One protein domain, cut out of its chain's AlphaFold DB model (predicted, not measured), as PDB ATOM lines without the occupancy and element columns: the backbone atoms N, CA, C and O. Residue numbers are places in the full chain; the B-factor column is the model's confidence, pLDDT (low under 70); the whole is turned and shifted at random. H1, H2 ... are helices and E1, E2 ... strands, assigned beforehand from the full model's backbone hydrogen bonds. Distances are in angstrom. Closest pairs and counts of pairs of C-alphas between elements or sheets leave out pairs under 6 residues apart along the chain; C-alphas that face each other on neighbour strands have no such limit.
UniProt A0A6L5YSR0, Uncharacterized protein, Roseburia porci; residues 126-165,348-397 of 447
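Overview. This is residues 126 to 165 and 348 to 397 of the 447 residues of an uncharacterized protein of Roseburia porci (UniProt A0A6L5YSR0). A long straight helix, H1, and a helical hairpin, H2 and H3, make a loose group: the turn end of the hairpin packs on H1 at residues 145 to 149, and the first part of H1, residues 126 to 137, sticks out beyond the rest. Past the other end of H1 a loop leads to a small two-stranded hairpin, E1 and E2, which is set off from H3. The printed part has 90 residues with three named helices and two named strands, in the order H1, E1, E2, H2, H3; the sheet E1 - E2 is antiparallel and the class is mostly helix. The whole is loose, with a radius of gyration of the C-alphas of 17.3 A, and elongated, spanning 60 by 32 by 18 A.

Along the chain. H1 is residues 126 to 153, 40.8 A from first to last C-alpha, and begins with C-alpha 126 at (202.213, 211.304, 325.013). Residues 154 to 165 hold no named element. E1 is residues 349 to 353, 11.5 A long, and E2 is residues 356 to 360, 12.2 A long, beginning with C-alpha 356 at (229.880, 212.974, 288.627). H2 is residues 365 to 376, 16.4 A long. H3 is residues 380 to 392, 17.9 A long, and ends with C-alpha 392 at (213.080, 226.751, 287.283).

Arrangement. H1 touches H2 with residues 145 to 149 alone, and H2 touches H1 with residues 372 to 376 alone; the closest C-alphas are those of Ala 145 and Leu 375, 5.6 A. They run opposite ways at a shallow tilt of 32 degrees, only just short of steep. H2 and H3, a helical hairpin, touch at a shallow tilt of 25 degrees, opposite ways; the closest C-alphas are those of Leu 374 and Ala 383, 5.7 A. H1 and H3 are close but not clearly touching, with the C-alphas of Glu 141 and Leu 380 closest at 7.3 A. In H1, H2 and H3 every O i to N i+4 pair is within hydrogen-bond range. E1 and E2 form an antiparallel hairpin, with N 351 and O 358 at 3.1 A and N 360 and O 349 at 2.8 A, within hydrogen-bond range. Residues 163 to 164 pair antiparallel with residues 349 to 350 of E1. E1 is apart from H2 and H3, and E2 is apart from H1 and H3.

Size, cuts and confidence. The two C-alphas farthest apart are those of Ile 126 and Glu 165, 59.8 A. Residues 166 to 347 are cut out, and C-alphas 165 and 348 are 7.6 A apart across the cut. The links E1 to E2, E2 to H2 and H2 to H3 are tight. Residues 392 to 397 stand free. The mean pLDDT of the printed part is 72.7; residues 153 to 165, 348 to 365 and 390 to 397 are under 70.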
ATOM      1  N   ILE A 126     202.527 210.787 326.356       92.88
ATOM      2  CA  ILE A 126     202.213 211.304 325.013       92.88
ATOM      3  C   ILE A 126     202.708 212.746 324.846       92.88
ATOM      4  O   ILE A 126     203.260 213.091 323.801       92.88
ATOM      5  N   LYS A 127     202.522 213.606 325.852       94.12
ATOM      6  CA  LYS A 127     202.992 214.997 325.804       94.12
ATOM      7  C   LYS A 127     204.520 215.075 325.751       94.12
ATOM      8  O   LYS A 127     205.049 215.866 324.975       94.12
ATOM      9  N   ASP A 128     205.209 214.248 326.529       93.31
ATOM     10  CA  ASP A 128     206.672 214.207 326.566       93.31
ATOM     11  C   ASP A 128     207.254 213.631 325.269       93.31
ATOM     12  O   ASP A 128     208.194 214.194 324.711       93.31
ATOM     13  N   LEU A 129     206.638 212.583 324.711       93.19
ATOM     14  CA  LEU A 129     207.008 212.037 323.404       93.19
ATOM     15  C   LEU A 129     206.803 213.062 322.284       93.19
ATOM     16  O   LEU A 129     207.675 213.204 321.434       93.19
ATOM     17  N   LYS A 130     205.706 213.834 322.302       93.75
ATOM     18  CA  LYS A 130     205.484 214.923 321.333       93.75
ATOM     19  C   LYS A 130     206.565 216.002 321.411       93.75
ATOM     20  O   LYS A 130     207.033 216.450 320.369       93.75
ATOM     21  N   LYS A 131     206.985 216.395 322.617       93.94
ATOM     22  CA  LYS A 131     208.105 217.336 322.793       93.94
ATOM     23  C   LYS A 131     209.409 216.766 322.242       93.94
ATOM     24  O   LYS A 131     210.096 217.449 321.495       93.94
ATOM     25  N   LYS A 132     209.700 215.500 322.544       93.75
ATOM     26  CA  LYS A 132     210.919 214.833 322.080       93.75
ATOM     27  C   LYS A 132     210.963 214.689 320.557       93.75
ATOM     28  O   LYS A 132     212.016 214.867 319.962       93.75
ATOM     29  N   ILE A 133     209.823 214.411 319.918       92.62
ATOM     30  CA  ILE A 133     209.707 214.399 318.451       92.62
ATOM     31  C   ILE A 133     210.028 215.783 317.877       92.62
ATOM     32  O   ILE A 133     210.804 215.871 316.932       92.62
ATOM     33  N   PHE A 134     209.478 216.848 318.464       91.00
ATOM     34  CA  PHE A 134     209.732 218.219 318.017       91.00
ATOM     35  C   PHE A 134     211.210 218.622 318.169       91.00
ATOM     36  O   PHE A 134     211.792 219.212 317.262       91.00
ATOM     37  N   GLU A 135     211.843 218.262 319.287       91.56
ATOM     38  CA  GLU A 135     213.276 218.496 319.516       91.56
ATOM     39  C   GLU A 135     214.146 217.744 318.499       91.56
ATOM     40  O   GLU A 135     215.015 218.348 317.872       91.56
ATOM     41  N   LEU A 136     213.860 216.458 318.266       91.81
ATOM     42  CA  LEU A 136     214.584 215.635 317.293       91.81
ATOM     43  C   LEU A 136     214.394 216.117 315.848       91.81
ATOM     44  O   LEU A 136     215.333 216.053 315.056       91.81
ATOM     45  N   GLN A 137     213.204 216.608 315.486       88.88
ATOM     46  CA  GLN A 137     212.964 217.221 314.175       88.88
ATOM     47  C   GLN A 137     213.848 218.458 313.984       88.88
ATOM     48  O   GLN A 137     214.572 218.542 312.996       88.88
ATOM     49  N   LYS A 138     213.890 219.348 314.980       87.69
ATOM     50  CA  LYS A 138     214.726 220.554 314.942       87.69
ATOM     51  C   LYS A 138     216.224 220.237 314.881       87.69
ATOM     52  O   LYS A 138     216.977 220.932 314.201       87.69
ATOM     53  N   GLU A 139     216.683 219.203 315.586       88.38
ATOM     54  CA  GLU A 139     218.073 218.736 315.490       88.38
ATOM     55  C   GLU A 139     218.395 218.171 314.106       88.38
ATOM     56  O   GLU A 139     219.449 218.484 313.549       88.38
ATOM     57  N   LYS A 140     217.479 217.393 313.519       89.56
ATOM     58  CA  LYS A 140     217.634 216.853 312.164       89.56
ATOM     59  C   LYS A 140     217.739 217.969 311.119       89.56
ATOM     60  O   LYS A 140     218.596 217.887 310.243       89.56
ATOM     61  N   GLU A 141     216.903 218.999 311.212       85.38
ATOM     62  CA  GLU A 141     216.924 220.146 310.293       85.38
ATOM     63  C   GLU A 141     218.232 220.935 310.406       85.38
ATOM     64  O   GLU A 141     218.865 221.237 309.394       85.38
ATOM     65  N   LYS A 142     218.708 221.185 311.632       86.69
ATOM     66  CA  LYS A 142     220.019 221.809 311.870       86.69
ATOM     67  C   LYS A 142     221.168 220.989 311.294       86.69
ATOM     68  O   LYS A 142     222.055 221.542 310.647       86.69
ATOM     69  N   ALA A 143     221.156 219.674 311.516       86.69
ATOM     70  CA  ALA A 143     222.175 218.780 310.979       86.69
ATOM     71  C   ALA A 143     222.171 218.803 309.440       86.69
ATOM     72  O   ALA A 143     223.233 218.930 308.828       86.69
ATOM     73  N   ALA A 144     220.989 218.768 308.817       84.56
ATOM     74  CA  ALA A 144     220.845 218.873 307.369       84.56
ATOM     75  C   ALA A 144     221.387 220.209 306.830       84.56
ATOM     76  O   ALA A 144     222.237 220.191 305.942       84.56
ATOM     77  N   ALA A 145     220.985 221.342 307.416       84.25
ATOM     78  CA  ALA A 145     221.476 222.667 307.028       84.25
ATOM     79  C   ALA A 145     223.006 222.770 307.147       84.25
ATOM     80  O   ALA A 145     223.678 223.174 306.201       84.25
ATOM     81  N   SER A 146     223.578 222.307 308.266       83.25
ATOM     82  CA  SER A 146     225.033 222.317 308.477       83.25
ATOM     83  C   SER A 146     225.797 221.440 307.478       83.25
ATOM     84  O   SER A 146     226.892 221.798 307.047       83.25
ATOM     85  N   THR A 147     225.207 220.316 307.061       84.94
ATOM     86  CA  THR A 147     225.801 219.426 306.056       84.94
ATOM     87  C   THR A 147     225.803 220.091 304.681       84.94
ATOM     88  O   THR A 147     226.797 220.007 303.966       84.94
ATOM     89  N   ILE A 148     224.716 220.784 304.318       82.00
ATOM     90  CA  ILE A 148     224.610 221.509 303.044       82.00
ATOM     91  C   ILE A 148     225.640 222.641 302.985       82.00
ATOM     92  O   ILE A 148     226.372 222.724 302.004       82.00
ATOM     93  N   ILE A 149     225.755 223.448 304.044       82.12
ATOM     94  CA  ILE A 149     226.734 224.546 304.118       82.12
ATOM     95  C   ILE A 149     228.165 224.003 303.993       82.12
ATOM     96  O   ILE A 149     228.935 224.476 303.165       82.12
ATOM     97  N   SER A 150     228.494 222.933 304.724       81.12
ATOM     98  CA  SER A 150     229.805 222.274 304.628       81.12
ATOM     99  C   SER A 150     230.115 221.771 303.207       81.12
ATOM    100  O   SER A 150     231.240 221.899 302.722       81.12
ATOM    101  N   CYS A 151     229.111 221.245 302.498       76.25
ATOM    102  CA  CYS A 151     229.252 220.862 301.093       76.25
ATOM    103  C   CYS A 151     229.455 222.072 300.166       76.25
ATOM    104  O   CYS A 151     230.248 221.966 299.229       76.25
ATOM    105  N   MET A 152     228.776 223.201 300.408       70.12
ATOM    106  CA  MET A 152     228.962 224.441 299.637       70.12
ATOM    107  C   MET A 152     230.375 225.015 299.804       70.12
ATOM    108  O   MET A 152     230.956 225.497 298.835       70.12
ATOM    109  N   ASP A 153     230.958 224.898 300.998       69.50
ATOM    110  CA  ASP A 153     232.315 225.377 301.288       69.50
ATOM    111  C   ASP A 153     233.421 224.464 300.726       69.50
ATOM    112  O   ASP A 153     234.592 224.856 300.629       69.50
ATOM    113  N   SER A 154     233.078 223.231 300.340       65.25
ATOM    114  CA  SER A 154     234.051 222.267 299.835       65.25
ATOM    115  C   SER A 154     234.523 222.634 298.419       65.25
ATOM    116  O   SER A 154     233.827 222.483 297.418       65.25
ATOM    117  N   LYS A 155     235.764 223.120 298.311       56.03
ATOM    118  CA  LYS A 155     236.404 223.430 297.022       56.03
ATOM    119  C   LYS A 155     236.880 222.143 296.340       56.03
ATOM    120  O   LYS A 155     238.049 221.785 296.443       56.03
ATOM    121  N   VAL A 156     235.980 221.442 295.648       59.34
ATOM    122  CA  VAL A 156     236.282 220.188 294.919       59.34
ATOM    123  C   VAL A 156     236.034 220.353 293.419       59.34
ATOM    124  O   VAL A 156     235.344 219.561 292.787       59.34
ATOM    125  N   LEU A 157     236.573 221.417 292.827       54.12
ATOM    126  CA  LEU A 157     236.532 221.589 291.376       54.12
ATOM    127  C   LEU A 157     237.852 221.087 290.797       54.12
ATOM    128  O   LEU A 157     238.908 221.599 291.162       54.12
ATOM    129  N   VAL A 158     237.800 220.070 289.933       57.84
ATOM    130  CA  VAL A 158     238.977 219.565 289.211       57.84
ATOM    131  C   VAL A 158     239.194 220.470 287.996       57.84
ATOM    132  O   VAL A 158     238.471 220.316 287.006       57.84
ATOM    133  N   PRO A 159     240.168 221.403 288.014       46.62
ATOM    134  CA  PRO A 159     240.260 222.448 286.990       46.62
ATOM    135  C   PRO A 159     240.521 221.877 285.589       46.62
ATOM    136  O   PRO A 159     240.063 222.427 284.597       46.62
ATOM    137  N   ALA A 160     241.191 220.722 285.507       52.38
ATOM    138  CA  ALA A 160     241.483 220.028 284.252       52.38
ATOM    139  C   ALA A 160     240.249 219.409 283.557       52.38
ATOM    140  O   ALA A 160     240.339 219.019 282.398       52.38
ATOM    141  N   SER A 161     239.112 219.290 284.254       54.91
ATOM    142  CA  SER A 161     237.864 218.728 283.705       54.91
ATOM    143  C   SER A 161     236.947 219.776 283.066       54.91
ATOM    144  O   SER A 161     235.951 219.415 282.444       54.91
ATOM    145  N   VAL A 162     237.286 221.060 283.214       47.97
ATOM    146  CA  VAL A 162     236.481 222.191 282.749       47.97
ATOM    147  C   VAL A 162     236.488 222.213 281.224       47.97
ATOM    148  O   VAL A 162     237.498 222.529 280.597       47.97
ATOM    149  N   LYS A 163     235.348 221.867 280.625       51.09
ATOM    150  CA  LYS A 163     235.101 222.030 279.191       51.09
ATOM    151  C   LYS A 163     234.136 223.191 279.002       51.09
ATOM    152  O   LYS A 163     233.003 223.136 279.481       51.09
ATOM    153  N   SER A 164     234.606 224.233 278.325       44.19
ATOM    154  CA  SER A 164     233.774 225.329 277.840       44.19
ATOM    155  C   SER A 164     233.354 225.039 276.404       44.19
ATOM    156  O   SER A 164     234.193 224.811 275.533       44.19
ATOM    157  N   GLU A 165     232.056 225.064 276.151       52.69
ATOM    158  CA  GLU A 165     231.511 225.322 274.820       52.69
ATOM    159  C   GLU A 165     231.082 226.802 274.850       52.69
ATOM    160  O   GLU A 165     230.434 227.176 275.828       52.69
ATOM    161  N   TYR A 348     227.067 227.175 279.806       61.31
ATOM    162  CA  TYR A 348     227.214 226.373 281.011       61.31
ATOM    163  C   TYR A 348     228.540 225.626 280.970       61.31
ATOM    164  O   TYR A 348     228.989 225.143 279.931       61.31
ATOM    165  N   VAL A 349     229.177 225.512 282.129       60.12
ATOM    166  CA  VAL A 349     230.408 224.738 282.265       60.12
ATOM    167  C   VAL A 349     230.032 223.317 282.648       60.12
ATOM    168  O   VAL A 349     229.265 223.099 283.585       60.12
ATOM    169  N   THR A 350     230.586 222.333 281.945       62.28
ATOM    170  CA  THR A 350     230.551 220.944 282.413       62.28
ATOM    171  C   THR A 350     231.876 220.617 283.082       62.28
ATOM    172  O   THR A 350     232.942 220.856 282.514       62.28
ATOM    173  N   ALA A 351     231.810 220.118 284.314       61.62
ATOM    174  CA  ALA A 351     232.985 219.682 285.060       61.62
ATOM    175  C   ALA A 351     232.638 218.489 285.954       61.62
ATOM    176  O   ALA A 351     231.491 218.324 286.385       61.62
ATOM    177  N   ASP A 352     233.638 217.658 286.233       62.53
ATOM    178  CA  ASP A 352     233.481 216.533 287.147       62.53
ATOM    179  C   ASP A 352     233.552 217.032 288.590       62.53
ATOM    180  O   ASP A 352     234.587 217.514 289.056       62.53
ATOM    181  N   TYR A 353     232.438 216.893 289.307       57.62
ATOM    182  CA  TYR A 353     232.299 217.245 290.714       57.62
ATOM    183  C   TYR A 353     231.975 215.989 291.519       57.62
ATOM    184  O   TYR A 353     230.993 215.293 291.251       57.62
ATOM    185  N   CYS A 354     232.833 215.652 292.482       61.53
ATOM    186  CA  CYS A 354     232.704 214.433 293.294       61.53
ATOM    187  C   CYS A 354     232.528 213.139 292.460       61.53
ATOM    188  O   CYS A 354     231.778 212.241 292.842       61.53
ATOM    189  N   GLY A 355     233.200 213.047 291.304       68.12
ATOM    190  CA  GLY A 355     233.138 211.886 290.405       68.12
ATOM    191  C   GLY A 355     231.873 211.798 289.540       68.12
ATOM    192  O   GLY A 355     231.644 210.766 288.913       68.12
ATOM    193  N   LYS A 356     231.048 212.852 289.508       69.44
ATOM    194  CA  LYS A 356     229.880 212.974 288.627       69.44
ATOM    195  C   LYS A 356     230.037 214.186 287.713       69.44
ATOM    196  O   LYS A 356     230.396 215.264 288.175       69.44
ATOM    197  N   THR A 357     229.699 214.024 286.437       68.75
ATOM    198  CA  THR A 357     229.642 215.129 285.472       68.75
ATOM    199  C   THR A 357     228.487 216.061 285.841       68.75
ATOM    200  O   THR A 357     227.318 215.680 285.712       68.75
ATOM    201  N   CYS A 358     228.797 217.272 286.295       58.09
ATOM    202  CA  CYS A 358     227.815 218.271 286.707       58.09
ATOM    203  C   CYS A 358     227.810 219.464 285.742       58.09
ATOM    204  O   CYS A 358     228.839 219.826 285.170       58.09
ATOM    205  N   ARG A 359     226.628 220.063 285.556       66.06
ATOM    206  CA  ARG A 359     226.440 221.308 284.801       66.06
ATOM    207  C   ARG A 359     226.434 222.474 285.777       66.06
ATOM    208  O   ARG A 359     225.657 222.470 286.727       66.06
ATOM    209  N   PHE A 360     227.280 223.455 285.518       61.84
ATOM    210  CA  PHE A 360     227.403 224.675 286.299       61.84
ATOM    211  C   PHE A 360     226.842 225.840 285.485       61.84
ATOM    212  O   PHE A 360     227.244 226.047 284.339       61.84
ATOM    213  N   LYS A 361     225.912 226.583 286.087       64.06
ATOM    214  CA  LYS A 361     225.315 227.811 285.550       64.06
ATOM    215  C   LYS A 361     225.703 228.976 286.461       64.06
ATOM    216  O   LYS A 361     225.829 228.781 287.671       64.06
ATOM    217  N   LEU A 362     225.911 230.160 285.888       65.12
ATOM    218  CA  LEU A 362     226.133 231.374 286.672       65.12
ATOM    219  C   LEU A 362     224.842 231.775 287.391       65.12
ATOM    220  O   LEU A 362     223.759 231.733 286.809       65.12
ATOM    221  N   MET A 363     224.975 232.148 288.660       62.69
ATOM    222  CA  MET A 363     223.876 232.582 289.516       62.69
ATOM    223  C   MET A 363     224.232 233.949 290.115       62.69
ATOM    224  O   MET A 363     225.408 234.153 290.440       62.69
ATOM    225  N   PRO A 364     223.264 234.873 290.258       65.25
ATOM    226  CA  PRO A 364     223.477 236.123 290.978       65.25
ATOM    227  C   PRO A 364     223.983 235.856 292.396       65.25
ATOM    228  O   PRO A 364     223.517 234.939 293.077       65.25
ATOM    229  N   VAL A 365     224.950 236.659 292.838       67.31
ATOM    230  CA  VAL A 365     225.568 236.492 294.159       67.31
ATOM    231  C   VAL A 365     224.548 236.805 295.251       67.31
ATOM    232  O   VAL A 365     224.474 236.085 296.240       67.31
ATOM    233  N   GLU A 366     223.700 237.807 295.024       73.69
ATOM    234  CA  GLU A 366     222.670 238.253 295.958       73.69
ATOM    235  C   GLU A 366     221.652 237.138 296.254       73.69
ATOM    236  O   GLU A 366     221.313 236.881 297.406       73.69
ATOM    237  N   GLU A 367     221.210 236.406 295.229       71.12
ATOM    238  CA  GLU A 367     220.248 235.307 295.391       71.12
ATOM    239  C   GLU A 367     220.850 234.113 296.145       71.12
ATOM    240  O   GLU A 367     220.164 233.434 296.920       71.12
ATOM    241  N   LEU A 368     222.147 233.871 295.941       75.00
ATOM    242  CA  LEU A 368     222.891 232.809 296.607       75.00
ATOM    243  C   LEU A 368     223.173 233.165 298.073       75.00
ATOM    244  O   LEU A 368     223.039 232.309 298.947       75.00
ATOM    245  N   GLU A 369     223.483 234.430 298.360       78.12
ATOM    246  CA  GLU A 369     223.595 234.955 299.723       78.12
ATOM    247  C   GLU A 369     222.273 234.818 300.480       78.12
ATOM    248  O   GLU A 369     222.256 234.329 301.610       78.12
ATOM    249  N   GLU A 370     221.145 235.152 299.851       79.94
ATOM    250  CA  GLU A 370     219.827 234.972 300.460       79.94
ATOM    251  C   GLU A 370     219.502 233.493 300.733       79.94
ATOM    252  O   GLU A 370     218.903 233.171 301.760       79.94
ATOM    253  N   PHE A 371     219.908 232.573 299.853       81.06
ATOM    254  CA  PHE A 371     219.766 231.135 300.093       81.06
ATOM    255  C   PHE A 371     220.625 230.660 301.278       81.06
ATOM    256  O   PHE A 371     220.145 229.912 302.133       81.06
ATOM    257  N   VAL A 372     221.868 231.138 301.381       80.69
ATOM    258  CA  VAL A 372     222.758 230.845 302.518       80.69
ATOM    259  C   VAL A 372     222.187 231.404 303.826       80.69
ATOM    260  O   VAL A 372     222.231 230.723 304.853       80.69
ATOM    261  N   LEU A 373     221.595 232.601 303.806       84.50
ATOM    262  CA  LEU A 373     220.905 233.175 304.965       84.50
ATOM    263  C   LEU A 373     219.736 232.288 305.422       84.50
ATOM    264  O   LEU A 373     219.643 231.974 306.608       84.50
ATOM    265  N   LEU A 374     218.906 231.799 304.494       83.62
ATOM    266  CA  LEU A 374     217.795 230.890 304.816       83.62
ATOM    267  C   LEU A 374     218.269 229.553 305.412       83.62
ATOM    268  O   LEU A 374     217.632 229.022 306.329       83.62
ATOM    269  N   LEU A 375     219.400 229.022 304.937       82.31
ATOM    270  CA  LEU A 375     220.016 227.822 305.510       82.31
ATOM    271  C   LEU A 375     220.546 228.067 306.930       82.31
ATOM    272  O   LEU A 375     220.354 227.220 307.804       82.31
ATOM    273  N   ASN A 376     221.152 229.229 307.186       83.38
ATOM    274  CA  ASN A 376     221.612 229.618 308.524       83.38
ATOM    275  C   ASN A 376     220.449 229.804 309.512       83.38
ATOM    276  O   ASN A 376     220.577 229.468 310.692       83.38
ATOM    277  N   GLU A 377     219.297 230.283 309.038       86.00
ATOM    278  CA  GLU A 377     218.066 230.407 309.828       86.00
ATOM    279  C   GLU A 377     217.328 229.071 310.046       86.00
ATOM    280  O   GLU A 377     216.366 229.023 310.815       86.00
ATOM    281  N   VAL A 378     217.786 227.967 309.434       80.25
ATOM    282  CA  VAL A 378     217.160 226.628 309.503       80.25
ATOM    283  C   VAL A 378     215.736 226.623 308.915       80.25
ATOM    284  O   VAL A 378     214.882 225.830 309.300       80.25
ATOM    285  N   ARG A 379     215.456 227.499 307.942       80.94
ATOM    286  CA  ARG A 379     214.170 227.555 307.222       80.94
ATOM    287  C   ARG A 379     214.256 226.732 305.939       80.94
ATOM    288  O   ARG A 379     214.300 227.271 304.836       80.94
ATOM    289  N   LEU A 380     214.322 225.408 306.096       78.81
ATOM    290  CA  LEU A 380     214.557 224.481 304.978       78.81
ATOM    291  C   LEU A 380     213.436 224.487 303.932       78.81
ATOM    292  O   LEU A 380     213.735 224.371 302.746       78.81
ATOM    293  N   ASP A 381     212.179 224.659 304.348       81.38
ATOM    294  CA  ASP A 381     211.037 224.675 303.426       81.38
ATOM    295  C   ASP A 381     211.146 225.852 302.447       81.38
ATOM    296  O   ASP A 381     211.127 225.669 301.230       81.38
ATOM    297  N   GLU A 382     211.405 227.053 302.959       82.19
ATOM    298  CA  GLU A 382     211.567 228.259 302.142       82.19
ATOM    299  C   GLU A 382     212.856 228.248 301.320       82.19
ATOM    300  O   GLU A 382     212.862 228.692 300.171       82.19
ATOM    301  N   ALA A 383     213.941 227.700 301.875       80.31
ATOM    302  CA  ALA A 383     215.174 227.483 301.125       80.31
ATOM    303  C   ALA A 383     214.934 226.538 299.936       80.31
ATOM    304  O   ALA A 383     215.441 226.783 298.842       80.31
ATOM    305  N   SER A 384     214.126 225.489 300.123       80.75
ATOM    306  CA  SER A 384     213.792 224.539 299.060       80.75
ATOM    307  C   SER A 384     212.926 225.171 297.971       80.75
ATOM    308  O   SER A 384     213.243 225.024 296.794       80.75
ATOM    309  N   GLU A 385     211.906 225.955 298.335       82.38
ATOM    310  CA  GLU A 385     211.080 226.688 297.372       82.38
ATOM    311  C   GLU A 385     211.902 227.703 296.578       82.38
ATOM    312  O   GLU A 385     211.716 227.859 295.370       82.38
ATOM    313  N   LYS A 386     212.834 228.391 297.243       79.69
ATOM    314  CA  LYS A 386     213.721 229.350 296.588       79.69
ATOM    315  C   LYS A 386     214.676 228.659 295.626       79.69
ATOM    316  O   LYS A 386     214.823 229.113 294.501       79.69
ATOM    317  N   LEU A 387     215.254 227.527 296.020       77.88
ATOM    318  CA  LEU A 387     216.111 226.728 295.150       77.88
ATOM    319  C   LEU A 387     215.346 226.175 293.940       77.88
ATOM    320  O   LEU A 387     215.879 226.186 292.835       77.88
ATOM    321  N   VAL A 388     214.089 225.759 294.113       78.38
ATOM    322  CA  VAL A 388     213.218 225.366 292.993       78.38
ATOM    323  C   VAL A 388     212.988 226.548 292.053       78.38
ATOM    324  O   VAL A 388     213.227 226.400 290.863       78.38
ATOM    325  N   LYS A 389     212.645 227.736 292.565       76.62
ATOM    326  CA  LYS A 389     212.496 228.952 291.739       76.62
ATOM    327  C   LYS A 389     213.783 229.317 290.991       76.62
ATOM    328  O   LYS A 389     213.720 229.682 289.822       76.62
ATOM    329  N   LEU A 390     214.942 229.175 291.636       69.94
ATOM    330  CA  LEU A 390     216.255 229.429 291.033       69.94
ATOM    331  C   LEU A 390     216.594 228.422 289.923       69.94
ATOM    332  O   LEU A 390     217.172 228.792 288.903       69.94
ATOM    333  N   LEU A 391     216.222 227.150 290.095       65.88
ATOM    334  CA  LEU A 391     216.425 226.101 289.089       65.88
ATOM    335  C   LEU A 391     215.398 226.160 287.949       65.88
ATOM    336  O   LEU A 391     215.723 225.823 286.810       65.88
ATOM    337  N   GLU A 392     214.169 226.577 288.247       62.97
ATOM    338  CA  GLU A 392     213.080 226.751 287.283       62.97
ATOM    339  C   GLU A 392     213.182 228.055 286.491       62.97
ATOM    340  O   GLU A 392     212.475 228.188 285.489       62.97
ATOM    341  N   TRP A 393     214.078 228.978 286.874       53.28
ATOM    342  CA  TRP A 393     214.399 230.177 286.102       53.28
ATOM    343  C   TRP A 393     215.037 229.795 284.753       53.28
ATOM    344  O   TRP A 393     216.248 229.871 284.511       53.28
ATOM    345  N   LYS A 394     214.172 229.401 283.819       45.38
ATOM    346  CA  LYS A 394     214.378 229.517 282.383       45.38
ATOM    347  C   LYS A 394     214.381 231.008 282.102       45.38
ATOM    348  O   LYS A 394     213.328 231.633 282.054       45.38
ATOM    349  N   SER A 395     215.569 231.590 281.992       41.47
ATOM    350  CA  SER A 395     215.688 232.975 281.564       41.47
ATOM    351  C   SER A 395     215.208 233.017 280.119       41.47
ATOM    352  O   SER A 395     215.924 232.633 279.200       41.47
ATOM    353  N   THR A 396     213.957 233.410 279.912       33.41
ATOM    354  CA  THR A 396     213.461 233.854 278.615       33.41
ATOM    355  C   THR A 396     214.112 235.198 278.317       33.41
ATOM    356  O   THR A 396     213.501 236.250 278.459       33.41
ATOM    357  N   CYS A 397     215.385 235.171 277.950       30.33
ATOM    358  CA  CYS A 397     216.017 236.270 277.240       30.33
ATOM    359  C   CYS A 397     216.705 235.714 275.984       30.33
ATOM    360  O   CYS A 397     217.811 236.078 275.613       30.33
TER     361      CYS A 397